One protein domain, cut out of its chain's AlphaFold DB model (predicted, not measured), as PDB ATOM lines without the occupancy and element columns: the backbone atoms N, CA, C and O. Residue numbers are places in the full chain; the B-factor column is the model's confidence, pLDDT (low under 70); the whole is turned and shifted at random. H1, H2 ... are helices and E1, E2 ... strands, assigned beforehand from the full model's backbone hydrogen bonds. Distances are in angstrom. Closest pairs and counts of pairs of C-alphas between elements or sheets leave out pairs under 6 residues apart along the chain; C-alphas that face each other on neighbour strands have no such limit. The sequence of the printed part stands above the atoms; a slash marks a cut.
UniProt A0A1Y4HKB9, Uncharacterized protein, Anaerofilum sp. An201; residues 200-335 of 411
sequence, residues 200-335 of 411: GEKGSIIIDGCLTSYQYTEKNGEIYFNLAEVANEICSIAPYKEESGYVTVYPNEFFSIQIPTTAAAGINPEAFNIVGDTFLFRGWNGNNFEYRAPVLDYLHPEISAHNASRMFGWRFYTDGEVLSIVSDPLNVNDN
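What this domain is: This is residues 200 to 335 of the 411 residues of an uncharacterized protein of Anaerofilum sp. An201 (UniProt A0A1Y4HKB9). A strongly curled sheet of six strands wraps round the helix H3, and a second helix, H1, packs on the same face of the sheet. Beyond the helices lie two small strand hairpins, E4 with E5 packing on H1 and E6 with E7 on H3, and the short helix H2 lies farther out still. The 136 printed residues include three named helices and ten named strands, in the order E1 E2 E3 H1 E4 E5 H2 E6 E7 E8 H3 E9 E10, and the class is mixed, helices and strands. The large sheet is mixed, in the order E8 E3 E2 E1 E10 E9. The whole is compact, with a radius of gyration of the C-alphas of 14.6 A and spans of 42 by 32 by 27 A.

Where its parts are: Find C-alpha 204 at (34.626, -16.804, 4.019), where E1, residues 204 to 207, begins. The large sheet also holds E2, residues 210 to 219 and 24.4 A long, E3, residues 222 to 226 and 13.7 A long, E8, residues 302 to 304, E9, residues 315 to 318, and E10, residues 323 to 326, which ends at C-alpha 326 at (45.835, -8.750, 7.816). Look next at H1, residues 227 to 234, 10.5 A, and H3, residues 305 to 312, 10.3 A. The other elements are E4, residues 246 to 249, E5, residues 257 to 260, H2, residues 264 to 267, E6, residues 278 to 282, 12.9 A, and E7, residues 290 to 294, 13.4 A.

How they stand to each other: E1, E2 and E3 form a meander, each strand the antiparallel neighbour of the one before; see N 207 and O 210 at 2.9 A, and N 217 and O 224 at 2.8 A. E2 bends by 78 degrees at residue 213. E1 and E10 are parallel, with N 206 and O 323 at 2.8 A. The edge strands are E8, with N 303 and O 225 of E3 at 2.9 A, and E9, with N 317 and O 324 of E10 at 2.8 A. H1 and H3 are on the same face of this sheet and make two layers with it, that is, helices on one face of a sheet. H1 has a height over the sheet of 7.8 A. The closest C-alphas of H1 and E4 are those of Ala 231 and Val 249, 5.3 A apart; of H3 and E7, those of Asn 307 and Ala 293, 6.6 A. The hairpins E4 and E5, with N 249 and O 257 at 2.8 A, and E6 and E7, with N 281 and O 291 at 2.8 A, are antiparallel. In H1 and H3 every O i to N i+4 pair is within hydrogen-bond range; H2 is too short for one.

The domain as a whole: The C-alphas farthest apart, those of Gly 276 and Asn 335, are 43.4 A apart. The printed part has no cut, and the link from H1 to E4, 11 residues, is long. Its mean pLDDT is 91.2, and residues 285 to 287 are under 70.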
ATOM      1  N   GLY A 200      34.304 -14.619  -3.875       93.56
ATOM      2  CA  GLY A 200      34.362 -15.466  -2.684       93.56
ATOM      3  C   GLY A 200      32.977 -15.877  -2.175       93.56
ATOM      4  O   GLY A 200      31.964 -15.241  -2.476       93.56
ATOM      5  N   GLU A 201      32.926 -16.965  -1.410       95.12
ATOM      6  CA  GLU A 201      31.694 -17.403  -0.752       95.12
ATOM      7  C   GLU A 201      31.387 -16.514   0.459       95.12
ATOM      8  O   GLU A 201      32.290 -16.174   1.229       95.12
ATOM      9  N   LYS A 202      30.106 -16.178   0.651       95.12
ATOM     10  CA  LYS A 202      29.641 -15.403   1.803       95.12
ATOM     11  C   LYS A 202      30.074 -16.043   3.119       95.12
ATOM     12  O   LYS A 202      29.766 -17.207   3.354       95.12
ATOM     13  N   GLY A 203      30.682 -15.252   3.994       96.38
ATOM     14  CA  GLY A 203      31.166 -15.691   5.299       96.38
ATOM     15  C   GLY A 203      32.621 -16.161   5.281       96.38
ATOM     16  O   GLY A 203      33.191 -16.371   6.348       96.38
ATOM     17  N   SER A 204      33.252 -16.299   4.110       97.75
ATOM     18  CA  SER A 204      34.626 -16.804   4.019       97.75
ATOM     19  C   SER A 204      35.631 -15.856   4.670       97.75
ATOM     20  O   SER A 204      35.464 -14.632   4.638       97.75
ATOM     21  N   ILE A 205      36.711 -16.427   5.206       98.62
ATOM     22  CA  ILE A 205      37.826 -15.673   5.784       98.62
ATOM     23  C   ILE A 205      39.095 -15.892   4.954       98.62
ATOM     24  O   ILE A 205      39.514 -17.029   4.717       98.62
ATOM     25  N   ILE A 206      39.730 -14.789   4.563       98.69
ATOM     26  CA  ILE A 206      41.085 -14.739   4.013       98.69
ATOM     27  C   ILE A 206      42.012 -14.218   5.113       98.69
ATOM     28  O   ILE A 206      41.771 -13.138   5.648       98.69
ATOM     29  N   ILE A 207      43.069 -14.952   5.445       98.38
ATOM     30  CA  ILE A 207      44.054 -14.565   6.465       98.38
ATOM     31  C   ILE A 207      45.394 -14.364   5.775       98.38
ATOM     32  O   ILE A 207      45.872 -15.269   5.095       98.38
ATOM     33  N   ASP A 208      45.969 -13.170   5.913       97.44
ATOM     34  CA  ASP A 208      47.262 -12.789   5.333       97.44
ATOM     35  C   ASP A 208      47.394 -13.149   3.844       97.44
ATOM     36  O   ASP A 208      48.454 -13.526   3.369       97.44
ATOM     37  N   GLY A 209      46.296 -13.038   3.089       97.62
ATOM     38  CA  GLY A 209      46.249 -13.337   1.655       97.62
ATOM     39  C   GLY A 209      45.873 -14.776   1.283       97.62
ATOM     40  O   GLY A 209      45.595 -15.021   0.110       97.62
ATOM     41  N   CYS A 210      45.786 -15.697   2.245       98.31
ATOM     42  CA  CYS A 210      45.369 -17.085   2.037       98.31
ATOM     43  C   CYS A 210      43.881 -17.289   2.340       98.31
ATOM     44  O   CYS A 210      43.406 -16.948   3.423       98.31
ATOM     45  N   LEU A 211      43.138 -17.891   1.408       98.50
ATOM     46  CA  LEU A 211      41.760 -18.320   1.650       98.50
ATOM     47  C   LEU A 211      41.736 -19.515   2.607       98.50
ATOM     48  O   LEU A 211      42.412 -20.518   2.381       98.50
ATOM     49  N   THR A 212      40.908 -19.432   3.644       98.00
ATOM     50  CA  THR A 212      40.770 -20.487   4.653       98.00
ATOM     51  C   THR A 212      39.442 -21.228   4.521       98.00
ATOM     52  O   THR A 212      38.526 -20.788   3.829       98.00
ATOM     53  N   SER A 213      39.312 -22.359   5.216       96.56
ATOM     54  CA  SER A 213      38.024 -23.045   5.380       96.56
ATOM     55  C   SER A 213      37.146 -22.448   6.485       96.56
ATOM     56  O   SER A 213      36.044 -22.947   6.716       96.56
ATOM     57  N   TYR A 214      37.639 -21.440   7.209       96.94
ATOM     58  CA  TYR A 214      36.944 -20.849   8.348       96.94
ATOM     59  C   TYR A 214      35.898 -19.836   7.891       96.94
ATOM     60  O   TYR A 214      35.943 -19.308   6.777       96.94
ATOM     61  N   GLN A 215      34.944 -19.578   8.779       97.06
ATOM     62  CA  GLN A 215      33.793 -18.734   8.500       97.06
ATOM     63  C   GLN A 215      33.652 -17.657   9.573       97.06
ATOM     64  O   GLN A 215      33.883 -17.913  10.757       97.06
ATOM     65  N   TYR A 216      33.236 -16.462   9.165       97.50
ATOM     66  CA  TYR A 216      32.809 -15.409  10.075       97.50
ATOM     67  C   TYR A 216      31.282 -15.378  10.177       97.50
ATOM     68  O   TYR A 216      30.550 -15.854   9.307       97.50
ATOM     69  N   THR A 217      30.781 -14.798  11.262       96.25
ATOM     70  CA  THR A 217      29.356 -14.530  11.450       96.25
ATOM     71  C   THR A 217      29.129 -13.057  11.738       96.25
ATOM     72  O   THR A 217      29.976 -12.386  12.322       96.25
ATOM     73  N   GLU A 218      27.967 -12.543  11.347       95.38
ATOM     74  CA  GLU A 218      27.553 -11.184  11.687       95.38
ATOM     75  C   GLU A 218      26.508 -11.216  12.798       95.38
ATOM     76  O   GLU A 218      25.478 -11.889  12.697       95.38
ATOM     77  N   LYS A 219      26.760 -10.460  13.866       93.44
ATOM     78  CA  LYS A 219      25.850 -10.313  15.003       93.44
ATOM     79  C   LYS A 219      25.706  -8.830  15.301       93.44
ATOM     80  O   LYS A 219      26.677  -8.155  15.611       93.44
ATOM     81  N   ASN A 220      24.480  -8.312  15.203       91.00
ATOM     82  CA  ASN A 220      24.163  -6.902  15.473       91.00
ATOM     83  C   ASN A 220      24.997  -5.887  14.657       91.00
ATOM     84  O   ASN A 220      25.283  -4.800  15.151       91.00
ATOM     85  N   GLY A 221      25.360  -6.227  13.414       87.69
ATOM     86  CA  GLY A 221      26.174  -5.367  12.543       87.69
ATOM     87  C   GLY A 221      27.679  -5.421  12.819       87.69
ATOM     88  O   GLY A 221      28.420  -4.620  12.263       87.69
ATOM     89  N   GLU A 222      28.130  -6.349  13.663       92.94
ATOM     90  CA  GLU A 222      29.538  -6.586  13.959       92.94
ATOM     91  C   GLU A 222      29.949  -7.992  13.503       92.94
ATOM     92  O   GLU A 222      29.175  -8.948  13.606       92.94
ATOM     93  N   ILE A 223      31.171  -8.104  12.984       96.88
ATOM     94  CA  ILE A 223      31.751  -9.350  12.482       96.88
ATOM     95  C   ILE A 223      32.451 -10.090  13.620       96.88
ATOM     96  O   ILE A 223      33.268  -9.507  14.334       96.88
ATOM     97  N   TYR A 224      32.161 -11.384  13.742       98.00
ATOM     98  CA  TYR A 224      32.746 -12.312  14.704       98.00
ATOM     99  C   TYR A 224      33.382 -13.499  13.990       98.00
ATOM    100  O   TYR A 224      32.835 -14.009  13.017       98.00
ATOM    101  N   PHE A 225      34.503 -13.981  14.511       98.25
ATOM    102  CA  PHE A 225      35.178 -15.181  14.023       98.25
ATOM    103  C   PHE A 225      35.768 -15.973  15.191       98.25
ATOM    104  O   PHE A 225      35.955 -15.446  16.289       98.25
ATOM    105  N   ASN A 226      36.066 -17.249  14.956       97.81
ATOM    106  CA  ASN A 226      36.713 -18.101  15.945       97.81
ATOM    107  C   ASN A 226      38.194 -17.710  16.089       97.81
ATOM    108  O   ASN A 226      38.994 -17.903  15.170       97.81
ATOM    109  N   LEU A 227      38.572 -17.162  17.246       98.00
ATOM    110  CA  LEU A 227      39.939 -16.702  17.481       98.00
ATOM    111  C   LEU A 227      40.945 -17.853  17.475       98.00
ATOM    112  O   LEU A 227      42.076 -17.657  17.046       98.00
ATOM    113  N   ALA A 228      40.557 -19.041  17.945       96.75
ATOM    114  CA  ALA A 228      41.455 -20.191  17.987       96.75
ATOM    115  C   ALA A 228      41.844 -20.664  16.579       96.75
ATOM    116  O   ALA A 228      43.002 -21.001  16.352       96.75
ATOM    117  N   GLU A 229      40.895 -20.647  15.640       96.38
ATOM    118  CA  GLU A 229      41.128 -20.993  14.233       96.38
ATOM    119  C   GLU A 229      42.061 -19.981  13.567       96.38
ATOM    120  O   GLU A 229      43.106 -20.355  13.036       96.38
ATOM    121  N   VAL A 230      41.738 -18.687  13.680       96.81
ATOM    122  CA  VAL A 230      42.544 -17.606  13.092       96.81
ATOM    123  C   VAL A 230      43.951 -17.560  13.693       96.81
ATOM    124  O   VAL A 230      44.930 -17.446  12.961       96.81
ATOM    125  N   ALA A 231      44.081 -17.693  15.017       95.00
ATOM    126  CA  ALA A 231      45.382 -17.688  15.682       95.00
ATOM    127  C   ALA A 231      46.250 -18.881  15.261       95.00
ATOM    128  O   ALA A 231      47.443 -18.704  15.030       95.00
ATOM    129  N   ASN A 232      45.655 -20.071  15.123       92.56
ATOM    130  CA  ASN A 232      46.361 -21.264  14.667       92.56
ATOM    131  C   ASN A 232      46.809 -21.154  13.201       92.56
ATOM    132  O   ASN A 232      47.882 -21.651  12.864       92.56
ATOM    133  N   GLU A 233      46.011 -20.505  12.348       93.00
ATOM    134  CA  GLU A 233      46.382 -20.259  10.949       93.00
ATOM    135  C   GLU A 233      47.578 -19.304  10.836       93.00
ATOM    136  O   GLU A 233      48.508 -19.562  10.077       93.00
ATOM    137  N   ILE A 234      47.596 -18.236  11.642       91.31
ATOM    138  CA  ILE A 234      48.724 -17.294  11.707       91.31
ATOM    139  C   ILE A 234      49.972 -17.994  12.270       91.31
ATOM    140  O   ILE A 234      51.079 -17.846  11.741       91.31
ATOM    141  N   CYS A 235      49.813 -18.761  13.353       88.62
ATOM    142  CA  CYS A 235      50.891 -19.532  13.959       88.62
ATOM    143  C   CYS A 235      50.390 -20.758  14.723       88.62
ATOM    144  O   CYS A 235      49.719 -20.669  15.751       88.62
ATOM    145  N   SER A 236      50.839 -21.923  14.266       84.38
ATOM    146  CA  SER A 236      50.429 -23.230  14.777       84.38
ATOM    147  C   SER A 236      51.314 -23.780  15.905       84.38
ATOM    148  O   SER A 236      51.159 -24.940  16.282       84.38
ATOM    149  N   ILE A 237      52.230 -22.981  16.480       81.62
ATOM    150  CA  ILE A 237      53.092 -23.427  17.601       81.62
ATOM    151  C   ILE A 237      52.263 -23.832  18.817       81.62
ATOM    152  O   ILE A 237      52.556 -24.829  19.475       81.62
ATOM    153  N   ALA A 238      51.261 -23.021  19.151       82.81
ATOM    154  CA  ALA A 238      50.473 -23.179  20.365       82.81
ATOM    155  C   ALA A 238      48.989 -23.315  20.003       82.81
ATOM    156  O   ALA A 238      48.217 -22.385  20.253       82.81
ATOM    157  N   PRO A 239      48.583 -24.454  19.406       86.38
ATOM    158  CA  PRO A 239      47.189 -24.680  19.069       86.38
ATOM    159  C   PRO A 239      46.344 -24.627  20.339       86.38
ATOM    160  O   PRO A 239      46.770 -25.055  21.419       86.38
ATOM    161  N   TYR A 240      45.133 -24.094  20.205       91.25
ATOM    162  CA  TYR A 240      44.210 -23.993  21.323       91.25
ATOM    163  C   TYR A 240      43.861 -25.377  21.874       91.25
ATOM    164  O   TYR A 240      43.610 -26.326  21.129       91.25
ATOM    165  N   LYS A 241      43.825 -25.466  23.203       86.75
ATOM    166  CA  LYS A 241      43.337 -26.629  23.936       86.75
ATOM    167  C   LYS A 241      42.391 -26.142  25.016       86.75
ATOM    168  O   LYS A 241      42.767 -25.262  25.793       86.75
ATOM    169  N   GLU A 242      41.190 -26.705  25.065       86.31
ATOM    170  CA  GLU A 242      40.133 -26.278  25.989       86.31
ATOM    171  C   GLU A 242      40.610 -26.302  27.448       86.31
ATOM    172  O   GLU A 242      40.337 -25.379  28.216       86.31
ATOM    173  N   GLU A 243      41.404 -27.311  27.818       83.19
ATOM    174  CA  GLU A 243      41.952 -27.478  29.161       83.19
ATOM    175  C   GLU A 243      42.962 -26.398  29.572       83.19
ATOM    176  O   GLU A 243      43.158 -26.175  30.767       83.19
ATOM    177  N   SER A 244      43.586 -25.710  28.608       83.19
ATOM    178  CA  SER A 244      44.481 -24.583  28.895       83.19
ATOM    179  C   SER A 244      43.697 -23.382  29.428       83.19
ATOM    180  O   SER A 244      44.232 -22.577  30.185       83.19
ATOM    181  N   GLY A 245      42.420 -23.257  29.052       89.06
ATOM    182  CA  GLY A 245      41.542 -22.163  29.460       89.06
ATOM    183  C   GLY A 245      41.805 -20.824  28.768       89.06
ATOM    184  O   GLY A 245      41.190 -19.825  29.129       89.06
ATOM    185  N   TYR A 246      42.699 -20.770  27.781       93.25
ATOM    186  CA  TYR A 246      43.006 -19.556  27.026       93.25
ATOM    187  C   TYR A 246      43.432 -19.878  25.593       93.25
ATOM    188  O   TYR A 246      44.025 -20.927  25.332       93.25
ATOM    189  N   VAL A 247      43.174 -18.948  24.674       95.06
ATOM    190  CA  VAL A 247      43.708 -18.966  23.306       95.06
ATOM    191  C   VAL A 247      45.039 -18.219  23.291       95.06
ATOM    192  O   VAL A 247      45.118 -17.105  23.807       95.06
ATOM    193  N   THR A 248      46.085 -18.819  22.718       93.31
ATOM    194  CA  THR A 248      47.374 -18.136  22.525       93.31
ATOM    195  C   THR A 248      47.381 -17.466  21.158       93.31
ATOM    196  O   THR A 248      47.177 -18.131  20.150       93.31
ATOM    197  N   VAL A 249      47.614 -16.158  21.125       92.69
ATOM    198  CA  VAL A 249      47.682 -15.353  19.904       92.69
ATOM    199  C   VAL A 249      49.092 -14.810  19.761       92.69
ATOM    200  O   VAL A 249      49.620 -14.213  20.698       92.69
ATOM    201  N   TYR A 250      49.679 -14.994  18.583       89.25
ATOM    202  CA  TYR A 250      50.963 -14.411  18.213       89.25
ATOM    203  C   TYR A 250      50.725 -13.239  17.263       89.25
ATOM    204  O   TYR A 250      50.579 -13.430  16.057       89.25
ATOM    205  N   PRO A 251      50.613 -12.022  17.797       85.19
ATOM    206  CA  PRO A 251      50.440 -10.825  16.987       85.19
ATOM    207  C   PRO A 251      51.676 -10.475  16.147       85.19
ATOM    208  O   PRO A 251      51.538  -9.845  15.106       85.19
ATOM    209  N   ASN A 252      52.874 -10.830  16.619       83.06
ATOM    210  CA  ASN A 252      54.152 -10.661  15.934       83.06
ATOM    211  C   ASN A 252      55.181 -11.663  16.490       83.06
ATOM    212  O   ASN A 252      54.850 -12.494  17.334       83.06
ATOM    213  N   GLU A 253      56.429 -11.574  16.024       79.50
ATOM    214  CA  GLU A 253      57.509 -12.504  16.389       79.50
ATOM    215  C   GLU A 253      58.018 -12.379  17.837       79.50
ATOM    216  O   GLU A 253      58.680 -13.285  18.328       79.50
ATOM    217  N   PHE A 254      57.708 -11.292  18.549       77.31
ATOM    218  CA  PHE A 254      58.265 -11.033  19.882       77.31
ATOM    219  C   PHE A 254      57.367 -11.473  21.030       77.31
ATOM    220  O   PHE A 254      57.839 -11.714  22.143       77.31
ATOM    221  N   PHE A 255      56.055 -11.494  20.797       79.94
ATOM    222  CA  PHE A 255      55.075 -11.616  21.864       79.94
ATOM    223  C   PHE A 255      54.052 -12.693  21.548       79.94
ATOM    224  O   PHE A 255      53.553 -12.804  20.431       79.94
ATOM    225  N   SER A 256      53.674 -13.425  22.589       86.94
ATOM    226  CA  SER A 256      52.436 -14.189  22.619       86.94
ATOM    227  C   SER A 256      51.515 -13.595  23.676       86.94
ATOM    228  O   SER A 256      51.951 -13.164  24.746       86.94
ATOM    229  N   ILE A 257      50.226 -13.556  23.367       88.56
ATOM    230  CA  ILE A 257      49.177 -13.110  24.275       88.56
ATOM    231  C   ILE A 257      48.275 -14.291  24.574       88.56
ATOM    232  O   ILE A 257      47.889 -15.032  23.676       88.56
ATOM    233  N   GLN A 258      47.872 -14.414  25.831       92.00
ATOM    234  CA  GLN A 258      46.849 -15.360  26.246       92.00
ATOM    235  C   GLN A 258      45.514 -14.635  26.420       92.00
ATOM    236  O   GLN A 258      45.398 -13.716  27.232       92.00
ATOM    237  N   ILE A 259      44.508 -15.057  25.661       94.56
ATOM    238  CA  ILE A 259      43.143 -14.542  25.741       94.56
ATOM    239  C   ILE A 259      42.299 -15.537  26.531       94.56
ATOM    240  O   ILE A 259      42.136 -16.673  26.078       94.56
ATOM    241  N   PRO A 260      41.789 -15.159  27.714       94.88
ATOM    242  CA  PRO A 260      41.089 -16.091  28.579       94.88
ATOM    243  C   PRO A 260      39.754 -16.515  27.975       94.88
ATOM    244  O   PRO A 260      39.000 -15.700  27.435       94.88
ATOM    245  N   THR A 261      39.435 -17.792  28.152       95.00
ATOM    246  CA  THR A 261      38.095 -18.325  27.931       95.00
ATOM    247  C   THR A 261      37.369 -18.519  29.262       95.00
ATOM    248  O   THR A 261      37.940 -18.362  30.348       95.00
ATOM    249  N   THR A 262      36.094 -18.892  29.213       92.88
ATOM    250  CA  THR A 262      35.292 -19.199  30.404       92.88
ATOM    251  C   THR A 262      35.874 -20.355  31.230       92.88
ATOM    252  O   THR A 262      35.622 -20.420  32.432       92.88
ATOM    253  N   ALA A 263      36.728 -21.206  30.647       88.88
ATOM    254  CA  ALA A 263      37.482 -22.218  31.385       88.88
ATOM    255  C   ALA A 263      38.582 -21.608  32.285       88.88
ATOM    256  O   ALA A 263      38.735 -22.050  33.427       88.88
ATOM    257  N   ALA A 264      39.281 -20.540  31.865       85.25
ATOM    258  CA  ALA A 264      40.261 -19.851  32.722       85.25
ATOM    259  C   ALA A 264      39.634 -19.232  33.978       85.25
ATOM    260  O   ALA A 264      40.289 -19.187  35.022       85.25
ATOM    261  N   ALA A 265      38.364 -18.813  33.917       74.06
ATOM    262  CA  ALA A 265      37.650 -18.289  35.082       74.06
ATOM    263  C   ALA A 265      37.539 -19.320  36.223       74.06
ATOM    264  O   ALA A 265      37.497 -18.940  37.392       74.06
ATOM    265  N   GLY A 266      37.536 -20.619  35.894       70.88
ATOM    266  CA  GLY A 266      37.557 -21.711  36.869       70.88
ATOM    267  C   GLY A 266      38.955 -22.099  37.365       70.88
ATOM    268  O   GLY A 266      39.061 -22.736  38.411       70.88
ATOM    269  N   ILE A 267      40.016 -21.723  36.640       77.75
ATOM    270  CA  ILE A 267      41.402 -22.137  36.916       77.75
ATOM    271  C   ILE A 267      42.164 -21.042  37.670       77.75
ATOM    272  O   ILE A 267      42.704 -21.298  38.746       77.75
ATOM    273  N   ASN A 268      42.234 -19.830  37.110       78.56
ATOM    274  CA  ASN A 268      42.984 -18.714  37.693       78.56
ATOM    275  C   ASN A 268      42.475 -17.345  37.183       78.56
ATOM    276  O   ASN A 268      43.130 -16.703  36.356       78.56
ATOM    277  N   PRO A 269      41.312 -16.868  37.666       81.62
ATOM    278  CA  PRO A 269      40.712 -15.617  37.196       81.62
ATOM    279  C   PRO A 269      41.535 -14.368  37.546       81.62
ATOM    280  O   PRO A 269      41.456 -13.360  36.840       81.62
ATOM    281  N   GLU A 270      42.339 -14.421  38.613       86.19
ATOM    282  CA  GLU A 270      43.185 -13.305  39.048       86.19
ATOM    283  C   GLU A 270      44.334 -13.045  38.066       86.19
ATOM    284  O   GLU A 270      44.641 -11.887  37.789       86.19
ATOM    285  N   ALA A 271      44.910 -14.098  37.469       85.44
ATOM    286  CA  ALA A 271      45.979 -13.964  36.476       85.44
ATOM    287  C   ALA A 271      45.551 -13.134  35.252       85.44
ATOM    288  O   ALA A 271      46.343 -12.354  34.724       85.44
ATOM    289  N   PHE A 272      44.284 -13.250  34.852       87.25
ATOM    290  CA  PHE A 272      43.706 -12.526  33.718       87.25
ATOM    291  C   PHE A 272      42.927 -11.264  34.125       87.25
ATOM    292  O   PHE A 272      42.371 -10.579  33.270       87.25
ATOM    293  N   ASN A 273      42.882 -10.927  35.420       90.62
ATOM    294  CA  ASN A 273      42.087  -9.813  35.953       90.62
ATOM    295  C   ASN A 273      40.610  -9.860  35.503       90.62
ATOM    296  O   ASN A 273      40.034  -8.842  35.098       90.62
ATOM    297  N   ILE A 274      39.998 -11.047  35.555       92.62
ATOM    298  CA  ILE A 274      38.605 -11.255  35.145       92.62
ATOM    299  C   ILE A 274      37.658 -10.578  36.144       92.62
ATOM    300  O   ILE A 274      37.731 -10.806  37.352       92.62
ATOM    301  N   VAL A 275      36.740  -9.757  35.632       90.38
ATOM    302  CA  VAL A 275      35.653  -9.126  36.393       90.38
ATOM    303  C   VAL A 275      34.353  -9.304  35.618       90.38
ATOM    304  O   VAL A 275      34.157  -8.692  34.566       90.38
ATOM    305  N   GLY A 276      33.457 -10.129  36.161       89.25
ATOM    306  CA  GLY A 276      32.229 -10.517  35.470       89.25
ATOM    307  C   GLY A 276      32.542 -11.357  34.234       89.25
ATOM    308  O   GLY A 276      33.227 -12.371  34.334       89.25
ATOM    309  N   ASP A 277      32.046 -10.913  33.087       91.94
ATOM    310  CA  ASP A 277      32.229 -11.493  31.755       91.94
ATOM    311  C   ASP A 277      33.346 -10.806  30.948       91.94
ATOM    312  O   ASP A 277      33.474 -11.038  29.750       91.94
ATOM    313  N   THR A 278      34.171  -9.971  31.589       95.62
ATOM    314  CA  THR A 278      35.276  -9.252  30.934       95.62
ATOM    315  C   THR A 278      36.614  -9.528  31.602       95.62
ATOM    316  O   THR A 278      36.677  -9.808  32.800       95.62
ATOM    317  N   PHE A 279      37.700  -9.376  30.852       94.69
ATOM    318  CA  PHE A 279      39.067  -9.384  31.365       94.69
ATOM    319  C   PHE A 279      39.777  -8.069  31.023       94.69
ATOM    320  O   PHE A 279      39.354  -7.337  30.125       94.69
ATOM    321  N   LEU A 280      40.833  -7.737  31.771       92.88
ATOM    322  CA  LEU A 280      41.660  -6.562  31.489       92.88
ATOM    323  C   LEU A 280      42.855  -6.980  30.630       92.88
ATOM    324  O   LEU A 280      43.824  -7.543  31.138       92.88
ATOM    325  N   PHE A 281      42.789  -6.675  29.339       90.94
ATOM    326  CA  PHE A 281      43.930  -6.756  28.443       90.94
ATOM    327  C   PHE A 281      44.911  -5.622  28.754       90.94
ATOM    328  O   PHE A 281      44.512  -4.460  28.882       90.94
ATOM    329  N   ARG A 282      46.196  -5.963  28.846       86.44
ATOM    330  CA  ARG A 282      47.300  -5.009  28.975       86.44
ATOM    331  C   ARG A 282      48.231  -5.170  27.786       86.44
ATOM    332  O   ARG A 282      48.544  -6.297  27.409       86.44
ATOM    333  N   GLY A 283      48.655  -4.048  27.210       76.19
ATOM    334  CA  GLY A 283      49.615  -4.040  26.109       76.19
ATOM    335  C   GLY A 283      50.940  -4.709  26.488       76.19
ATOM    336  O   GLY A 283      51.326  -4.757  27.656       76.19
ATOM    337  N   TRP A 284      51.654  -5.225  25.488       76.19
ATOM    338  CA  TRP A 284      52.903  -5.958  25.707       76.19
ATOM    339  C   TRP A 284      54.134  -5.065  25.947       76.19
ATOM    340  O   TRP A 284      55.151  -5.565  26.413       76.19
ATOM    341  N   ASN A 285      54.043  -3.746  25.720       67.44
ATOM    342  CA  ASN A 285      55.069  -2.764  26.109       67.44
ATOM    343  C   ASN A 285      54.654  -1.978  27.374       67.44
ATOM    344  O   ASN A 285      54.501  -0.755  27.370       67.44
ATOM    345  N   GLY A 286      54.407  -2.708  28.466       60.16
ATOM    346  CA  GLY A 286      54.025  -2.147  29.766       60.16
ATOM    347  C   GLY A 286      52.579  -1.629  29.855       60.16
ATOM    348  O   GLY A 286      51.731  -1.904  29.014       60.16
ATOM    349  N   ASN A 287      52.282  -0.855  30.906       61.94
ATOM    350  CA  ASN A 287      50.920  -0.398  31.245       61.94
ATOM    351  C   ASN A 287      50.408   0.779  30.384       61.94
ATOM    352  O   ASN A 287      49.500   1.495  30.800       61.94
ATOM    353  N   ASN A 288      50.998   1.027  29.213       73.75
ATOM    354  CA  ASN A 288      50.663   2.185  28.374       73.75
ATOM    355  C   ASN A 288      49.414   1.971  27.504       73.75
ATOM    356  O   ASN A 288      49.002   2.884  26.790       73.75
ATOM    357  N   PHE A 289      48.818   0.778  27.566       86.12
ATOM    358  CA  PHE A 289      47.556   0.439  26.923       86.12
ATOM    359  C   PHE A 289      46.790  -0.553  27.799       86.12
ATOM    360  O   PHE A 289      47.313  -1.618  28.140       86.12
ATOM    361  N   GLU A 290      45.552  -0.213  28.145       89.19
ATOM    362  CA  GLU A 290      44.632  -1.095  28.856       89.19
ATOM    363  C   GLU A 290      43.281  -1.117  28.141       89.19
ATOM    364  O   GLU A 290      42.753  -0.077  27.747       89.19
ATOM    365  N   TYR A 291      42.706  -2.307  27.991       90.88
ATOM    366  CA  TYR A 291      41.437  -2.503  27.302       90.88
ATOM    367  C   TYR A 291      40.622  -3.597  27.990       90.88
ATOM    368  O   TYR A 291      41.164  -4.630  28.378       90.88
ATOM    369  N   ARG A 292      39.316  -3.380  28.173       93.19
ATOM    370  CA  ARG A 292      38.417  -4.421  28.682       93.19
ATOM    371  C   ARG A 292      37.747  -5.125  27.518       93.19
ATOM    372  O   ARG A 292      36.953  -4.510  26.815       93.19
ATOM    373  N   ALA A 293      38.051  -6.407  27.381       93.94
ATOM    374  CA  ALA A 293      37.506  -7.289  26.362       93.94
ATOM    375  C   ALA A 293      36.642  -8.385  27.015       93.94
ATOM    376  O   ALA A 293      36.833  -8.687  28.201       93.94
ATOM    377  N   PRO A 294      35.685  -8.974  26.281       94.88
ATOM    378  CA  PRO A 294      34.890 -10.089  26.782       94.88
ATOM    379  C   PRO A 294      35.758 -11.336  27.006       94.88
ATOM    380  O   PRO A 294      36.688 -11.608  26.249       94.88
ATOM    381  N   VAL A 295      35.436 -12.110  28.042       95.38
ATOM    382  CA  VAL A 295      35.945 -13.477  28.211       95.38
ATOM    383  C   VAL A 295      35.277 -14.359  27.159       95.38
ATOM    384  O   VAL A 295      34.053 -14.345  27.031       95.38
ATOM    385  N   LEU A 296      36.070 -15.119  26.408       96.12
ATOM    386  CA  LEU A 296      35.554 -15.912  25.289       96.12
ATOM    387  C   LEU A 296      34.894 -17.208  25.777       96.12
ATOM    388  O   LEU A 296      35.271 -17.748  26.817       96.12
ATOM    389  N   ASP A 297      33.936 -17.753  25.029       94.50
ATOM    390  CA  ASP A 297      33.421 -19.092  25.328       94.50
ATOM    391  C   ASP A 297      34.493 -20.160  25.043       94.50
ATOM    392  O   ASP A 297      35.258 -20.049  24.089       94.50
ATOM    393  N   TYR A 298      34.601 -21.177  25.899       92.62
ATOM    394  CA  TYR A 298      35.675 -22.166  25.782       92.62
ATOM    395  C   TYR A 298      35.465 -23.174  24.642       92.62
ATOM    396  O   TYR A 298      36.461 -23.692  24.139       92.62
ATOM    397  N   LEU A 299      34.214 -23.438  24.237       92.25
ATOM    398  CA  LEU A 299      33.877 -24.319  23.110       92.25
ATOM    399  C   LEU A 299      33.931 -23.557  21.788       92.25
ATOM    400  O   LEU A 299      34.337 -24.097  20.759       92.25
ATOM    401  N   HIS A 300      33.511 -22.294  21.820       92.81
ATOM    402  CA  HIS A 300      33.453 -21.424  20.656       92.81
ATOM    403  C   HIS A 300      34.079 -20.072  21.001       92.81
ATOM    404  O   HIS A 300      33.344 -19.133  21.316       92.81
ATOM    405  N   PRO A 301      35.422 -19.946  20.969       95.69
ATOM    406  CA  PRO A 301      36.113 -18.723  21.364       95.69
ATOM    407  C   PRO A 301      35.969 -17.632  20.292       95.69
ATOM    408  O   PRO A 301      36.925 -17.237  19.625       95.69
ATOM    409  N   GLU A 302      34.738 -17.163  20.108       96.88
ATOM    410  CA  GLU A 302      34.357 -16.139  19.151       96.88
ATOM    411  C   GLU A 302      34.761 -14.760  19.658       96.88
ATOM    412  O   GLU A 302      34.355 -14.328  20.736       96.88
ATOM    413  N   ILE A 303      35.516 -14.041  18.838       97.62
ATOM    414  CA  ILE A 303      35.920 -12.663  19.083       97.62
ATOM    415  C   ILE A 303      35.370 -11.773  17.974       97.62
ATOM    416  O   ILE A 303      35.232 -12.213  16.831       97.62
ATOM    417  N   SER A 304      35.073 -10.516  18.296       97.00
ATOM    418  CA  SER A 304      34.733  -9.548  17.263       97.00
ATOM    419  C   SER A 304      35.964  -8.964  16.576       97.00
ATOM    420  O   SER A 304      37.025  -8.807  17.190       97.00
ATOM    421  N   ALA A 305      35.806  -8.569  15.312       96.81
ATOM    422  CA  ALA A 305      36.845  -7.875  14.557       96.81
ATOM    423  C   ALA A 305      37.310  -6.587  15.263       96.81
ATOM    424  O   ALA A 305      38.504  -6.293  15.282       96.81
ATOM    425  N   HIS A 306      36.400  -5.872  15.941       95.25
ATOM    426  CA  HIS A 306      36.746  -4.689  16.737       95.25
ATOM    427  C   HIS A 306      37.691  -5.032  17.893       95.25
ATOM    428  O   HIS A 306      38.762  -4.434  18.013       95.25
ATOM    429  N   ASN A 307      37.338  -6.027  18.714       95.75
ATOM    430  CA  ASN A 307      38.161  -6.458  19.849       95.75
ATOM    431  C   ASN A 307      39.541  -6.955  19.389       95.75
ATOM    432  O   ASN A 307      40.560  -6.583  19.975       95.75
ATOM    433  N   ALA A 308      39.586  -7.761  18.324       95.81
ATOM    434  CA  ALA A 308      40.832  -8.266  17.756       95.81
ATOM    435  C   ALA A 308      41.707  -7.132  17.190       95.81
ATOM    436  O   ALA A 308      42.909  -7.095  17.455       95.81
ATOM    437  N   SER A 309      41.111  -6.159  16.494       93.94
ATOM    438  CA  SER A 309      41.831  -4.982  15.993       93.94
ATOM    439  C   SER A 309      42.435  -4.164  17.136       93.94
ATOM    440  O   SER A 309      43.614  -3.808  17.101       93.94
ATOM    441  N   ARG A 310      41.671  -3.936  18.213       92.50
ATOM    442  CA  ARG A 310      42.158  -3.186  19.378       92.50
ATOM    443  C   ARG A 310      43.281  -3.897  20.124       92.50
ATOM    444  O   ARG A 310      44.257  -3.237  20.485       92.50
ATOM    445  N   MET A 311      43.156  -5.202  20.366       92.69
ATOM    446  CA  MET A 311      44.128  -5.959  21.164       92.69
ATOM    447  C   MET A 311      45.386  -6.344  20.387       92.69
ATOM    448  O   MET A 311      46.474  -6.312  20.955       92.69
ATOM    449  N   PHE A 312      45.258  -6.698  19.108       91.38
ATOM    450  CA  PHE A 312      46.368  -7.255  18.326       91.38
ATOM    451  C   PHE A 312      46.913  -6.286  17.281       91.38
ATOM    452  O   PHE A 312      48.033  -6.464  16.817       91.38
ATOM    453  N   GLY A 313      46.155  -5.243  16.929       90.69
ATOM    454  CA  GLY A 313      46.514  -4.334  15.842       90.69
ATOM    455  C   GLY A 313      46.208  -4.878  14.448       90.69
ATOM    456  O   GLY A 313      46.652  -4.284  13.467       90.69
ATOM    457  N   TRP A 314      45.464  -5.983  14.352       93.75
ATOM    458  CA  TRP A 314      45.057  -6.561  13.075       93.75
ATOM    459  C   TRP A 314      44.139  -5.610  12.310       93.75
ATOM    460  O   TRP A 314      43.306  -4.903  12.897       93.75
ATOM    461  N   ARG A 315      44.288  -5.614  10.986       94.69
ATOM    462  CA  ARG A 315      43.449  -4.844  10.068       94.69
ATOM    463  C   ARG A 315      42.456  -5.768   9.395       94.69
ATOM    464  O   ARG A 315      42.785  -6.902   9.051       94.69
ATOM    465  N   PHE A 316      41.248  -5.262   9.212       97.19
ATOM    466  CA  PHE A 316      40.139  -6.023   8.667       97.19
ATOM    467  C   PHE A 316      39.602  -5.299   7.447       97.19
ATOM    468  O   PHE A 316      39.356  -4.097   7.499       97.19
ATOM    469  N   TYR A 317      39.404  -6.042   6.368       97.38
ATOM    470  CA  TYR A 317      38.814  -5.551   5.136       97.38
ATOM    471  C   TYR A 317      37.632  -6.437   4.764       97.38
ATOM    472  O   TYR A 317      37.641  -7.636   5.036       97.38
ATOM    473  N   THR A 318      36.620  -5.875   4.119       95.94
ATOM    474  CA  THR A 318      35.501  -6.659   3.595       95.94
ATOM    475  C   THR A 318      34.977  -6.070   2.297       95.94
ATOM    476  O   THR A 318      35.071  -4.869   2.072       95.94
ATOM    477  N   ASP A 319      34.448  -6.913   1.422       94.25
ATOM    478  CA  ASP A 319      33.654  -6.518   0.256       94.25
ATOM    479  C   ASP A 319      32.137  -6.666   0.509       94.25
ATOM    480  O   ASP A 319      31.332  -6.496  -0.407       94.25
ATOM    481  N   GLY A 320      31.749  -6.977   1.754       92.25
ATOM    482  CA  GLY A 320      30.383  -7.280   2.185       92.25
ATOM    483  C   GLY A 320      30.034  -8.775   2.207       92.25
ATOM    484  O   GLY A 320      29.013  -9.144   2.788       92.25
ATOM    485  N   GLU A 321      30.855  -9.643   1.610       94.06
ATOM    486  CA  GLU A 321      30.639 -11.096   1.596       94.06
ATOM    487  C   GLU A 321      31.830 -11.873   2.182       94.06
ATOM    488  O   GLU A 321      31.633 -12.919   2.798       94.06
ATOM    489  N   VAL A 322      33.054 -11.372   2.031       97.31
ATOM    490  CA  VAL A 322      34.291 -11.998   2.513       97.31
ATOM    491  C   VAL A 322      34.975 -11.086   3.528       97.31
ATOM    492  O   VAL A 322      34.988  -9.863   3.379       97.31
ATOM    493  N   LEU A 323      35.578 -11.684   4.556       98.31
ATOM    494  CA  LEU A 323      36.441 -10.994   5.511       98.31
ATOM    495  C   LEU A 323      37.907 -11.267   5.169       98.31
ATOM    496  O   LEU A 323      38.333 -12.417   5.139       98.31
ATOM    497  N   SER A 324      38.696 -10.219   4.970       98.31
ATOM    498  CA  SER A 324      40.152 -10.303   4.893       98.31
ATOM    499  C   SER A 324      40.769  -9.776   6.184       98.31
ATOM    500  O   SER A 324      40.485  -8.656   6.609       98.31
ATOM    501  N   ILE A 325      41.600 -10.600   6.812       98.38
ATOM    502  CA  ILE A 325      42.344 -10.291   8.028       98.38
ATOM    503  C   ILE A 325      43.812 -10.152   7.640       98.38
ATOM    504  O   ILE A 325      44.408 -11.095   7.125       98.38
ATOM    505  N   VAL A 326      44.392  -8.986   7.911       96.88
ATOM    506  CA  VAL A 326      45.835  -8.750   7.816       96.88
ATOM    507  C   VAL A 326      46.374  -8.657   9.235       96.88
ATOM    508  O   VAL A 326      46.126  -7.672   9.941       96.88
ATOM    509  N   SER A 327      47.072  -9.706   9.660       93.94
ATOM    510  CA  SER A 327      47.638  -9.812  11.002       93.94
ATOM    511  C   SER A 327      48.895  -8.952  11.149       93.94
ATOM    512  O   SER A 327      49.044  -8.223  12.130       93.94
ATOM    513  N   ASP A 328      49.740  -8.963  10.119       91.00
ATOM    514  CA  ASP A 328      50.916  -8.118   9.930       91.00
ATOM    515  C   ASP A 328      51.130  -7.952   8.413       91.00
ATOM    516  O   ASP A 328      51.115  -8.952   7.696       91.00
ATOM    517  N   PRO A 329      51.342  -6.735   7.876       91.00
ATOM    518  CA  PRO A 329      51.636  -6.546   6.455       91.00
ATOM    519  C   PRO A 329      52.799  -7.398   5.928       91.00
ATOM    520  O   PRO A 329      52.770  -7.813   4.774       91.00
ATOM    521  N   LEU A 330      53.799  -7.694   6.764       91.81
ATOM    522  CA  LEU A 330      54.933  -8.545   6.398       91.81
ATOM    523  C   LEU A 330      54.561 -10.033   6.302       91.81
ATOM    524  O   LEU A 330      55.369 -10.824   5.819       91.81
ATOM    525  N   ASN A 331      53.366 -10.432   6.746       93.94
ATOM    526  CA  ASN A 331      52.839 -11.789   6.573       93.94
ATOM    527  C   ASN A 331      52.159 -12.004   5.216       93.94
ATOM    528  O   ASN A 331      51.914 -13.146   4.851       93.94
ATOM    529  N   VAL A 332      51.865 -10.939   4.466       95.94
ATOM    530  CA  VAL A 332      51.115 -11.029   3.205       95.94
ATOM    531  C   VAL A 332      52.063 -11.353   2.047       95.94
ATOM    532  O   VAL A 332      52.416 -10.482   1.254       95.94
ATOM    533  N   ASN A 333      52.503 -12.608   1.961       95.81
ATOM    534  CA  ASN A 333      53.335 -13.128   0.873       95.81
ATOM    535  C   ASN A 333      53.170 -14.655   0.717       95.81
ATOM    536  O   ASN A 333      52.578 -15.319   1.565       95.81
ATOM    537  N   ASP A 334      53.722 -15.224  -0.357       95.94
ATOM    538  CA  ASP A 334      53.710 -16.667  -0.629       95.94
ATOM    539  C   ASP A 334      55.056 -17.365  -0.376       95.94
ATOM    540  O   ASP A 334      55.276 -18.489  -0.846       95.94
ATOM    541  N   ASN A 335      55.958 -16.741   0.387       93.56
ATOM    542  CA  ASN A 335      57.285 -17.276   0.677       93.56
ATOM    543  C   ASN A 335      57.168 -18.512   1.582       93.56
ATOM    544  O   ASN A 335      57.209 -18.423   2.808       93.56
TER     545      ASN A 335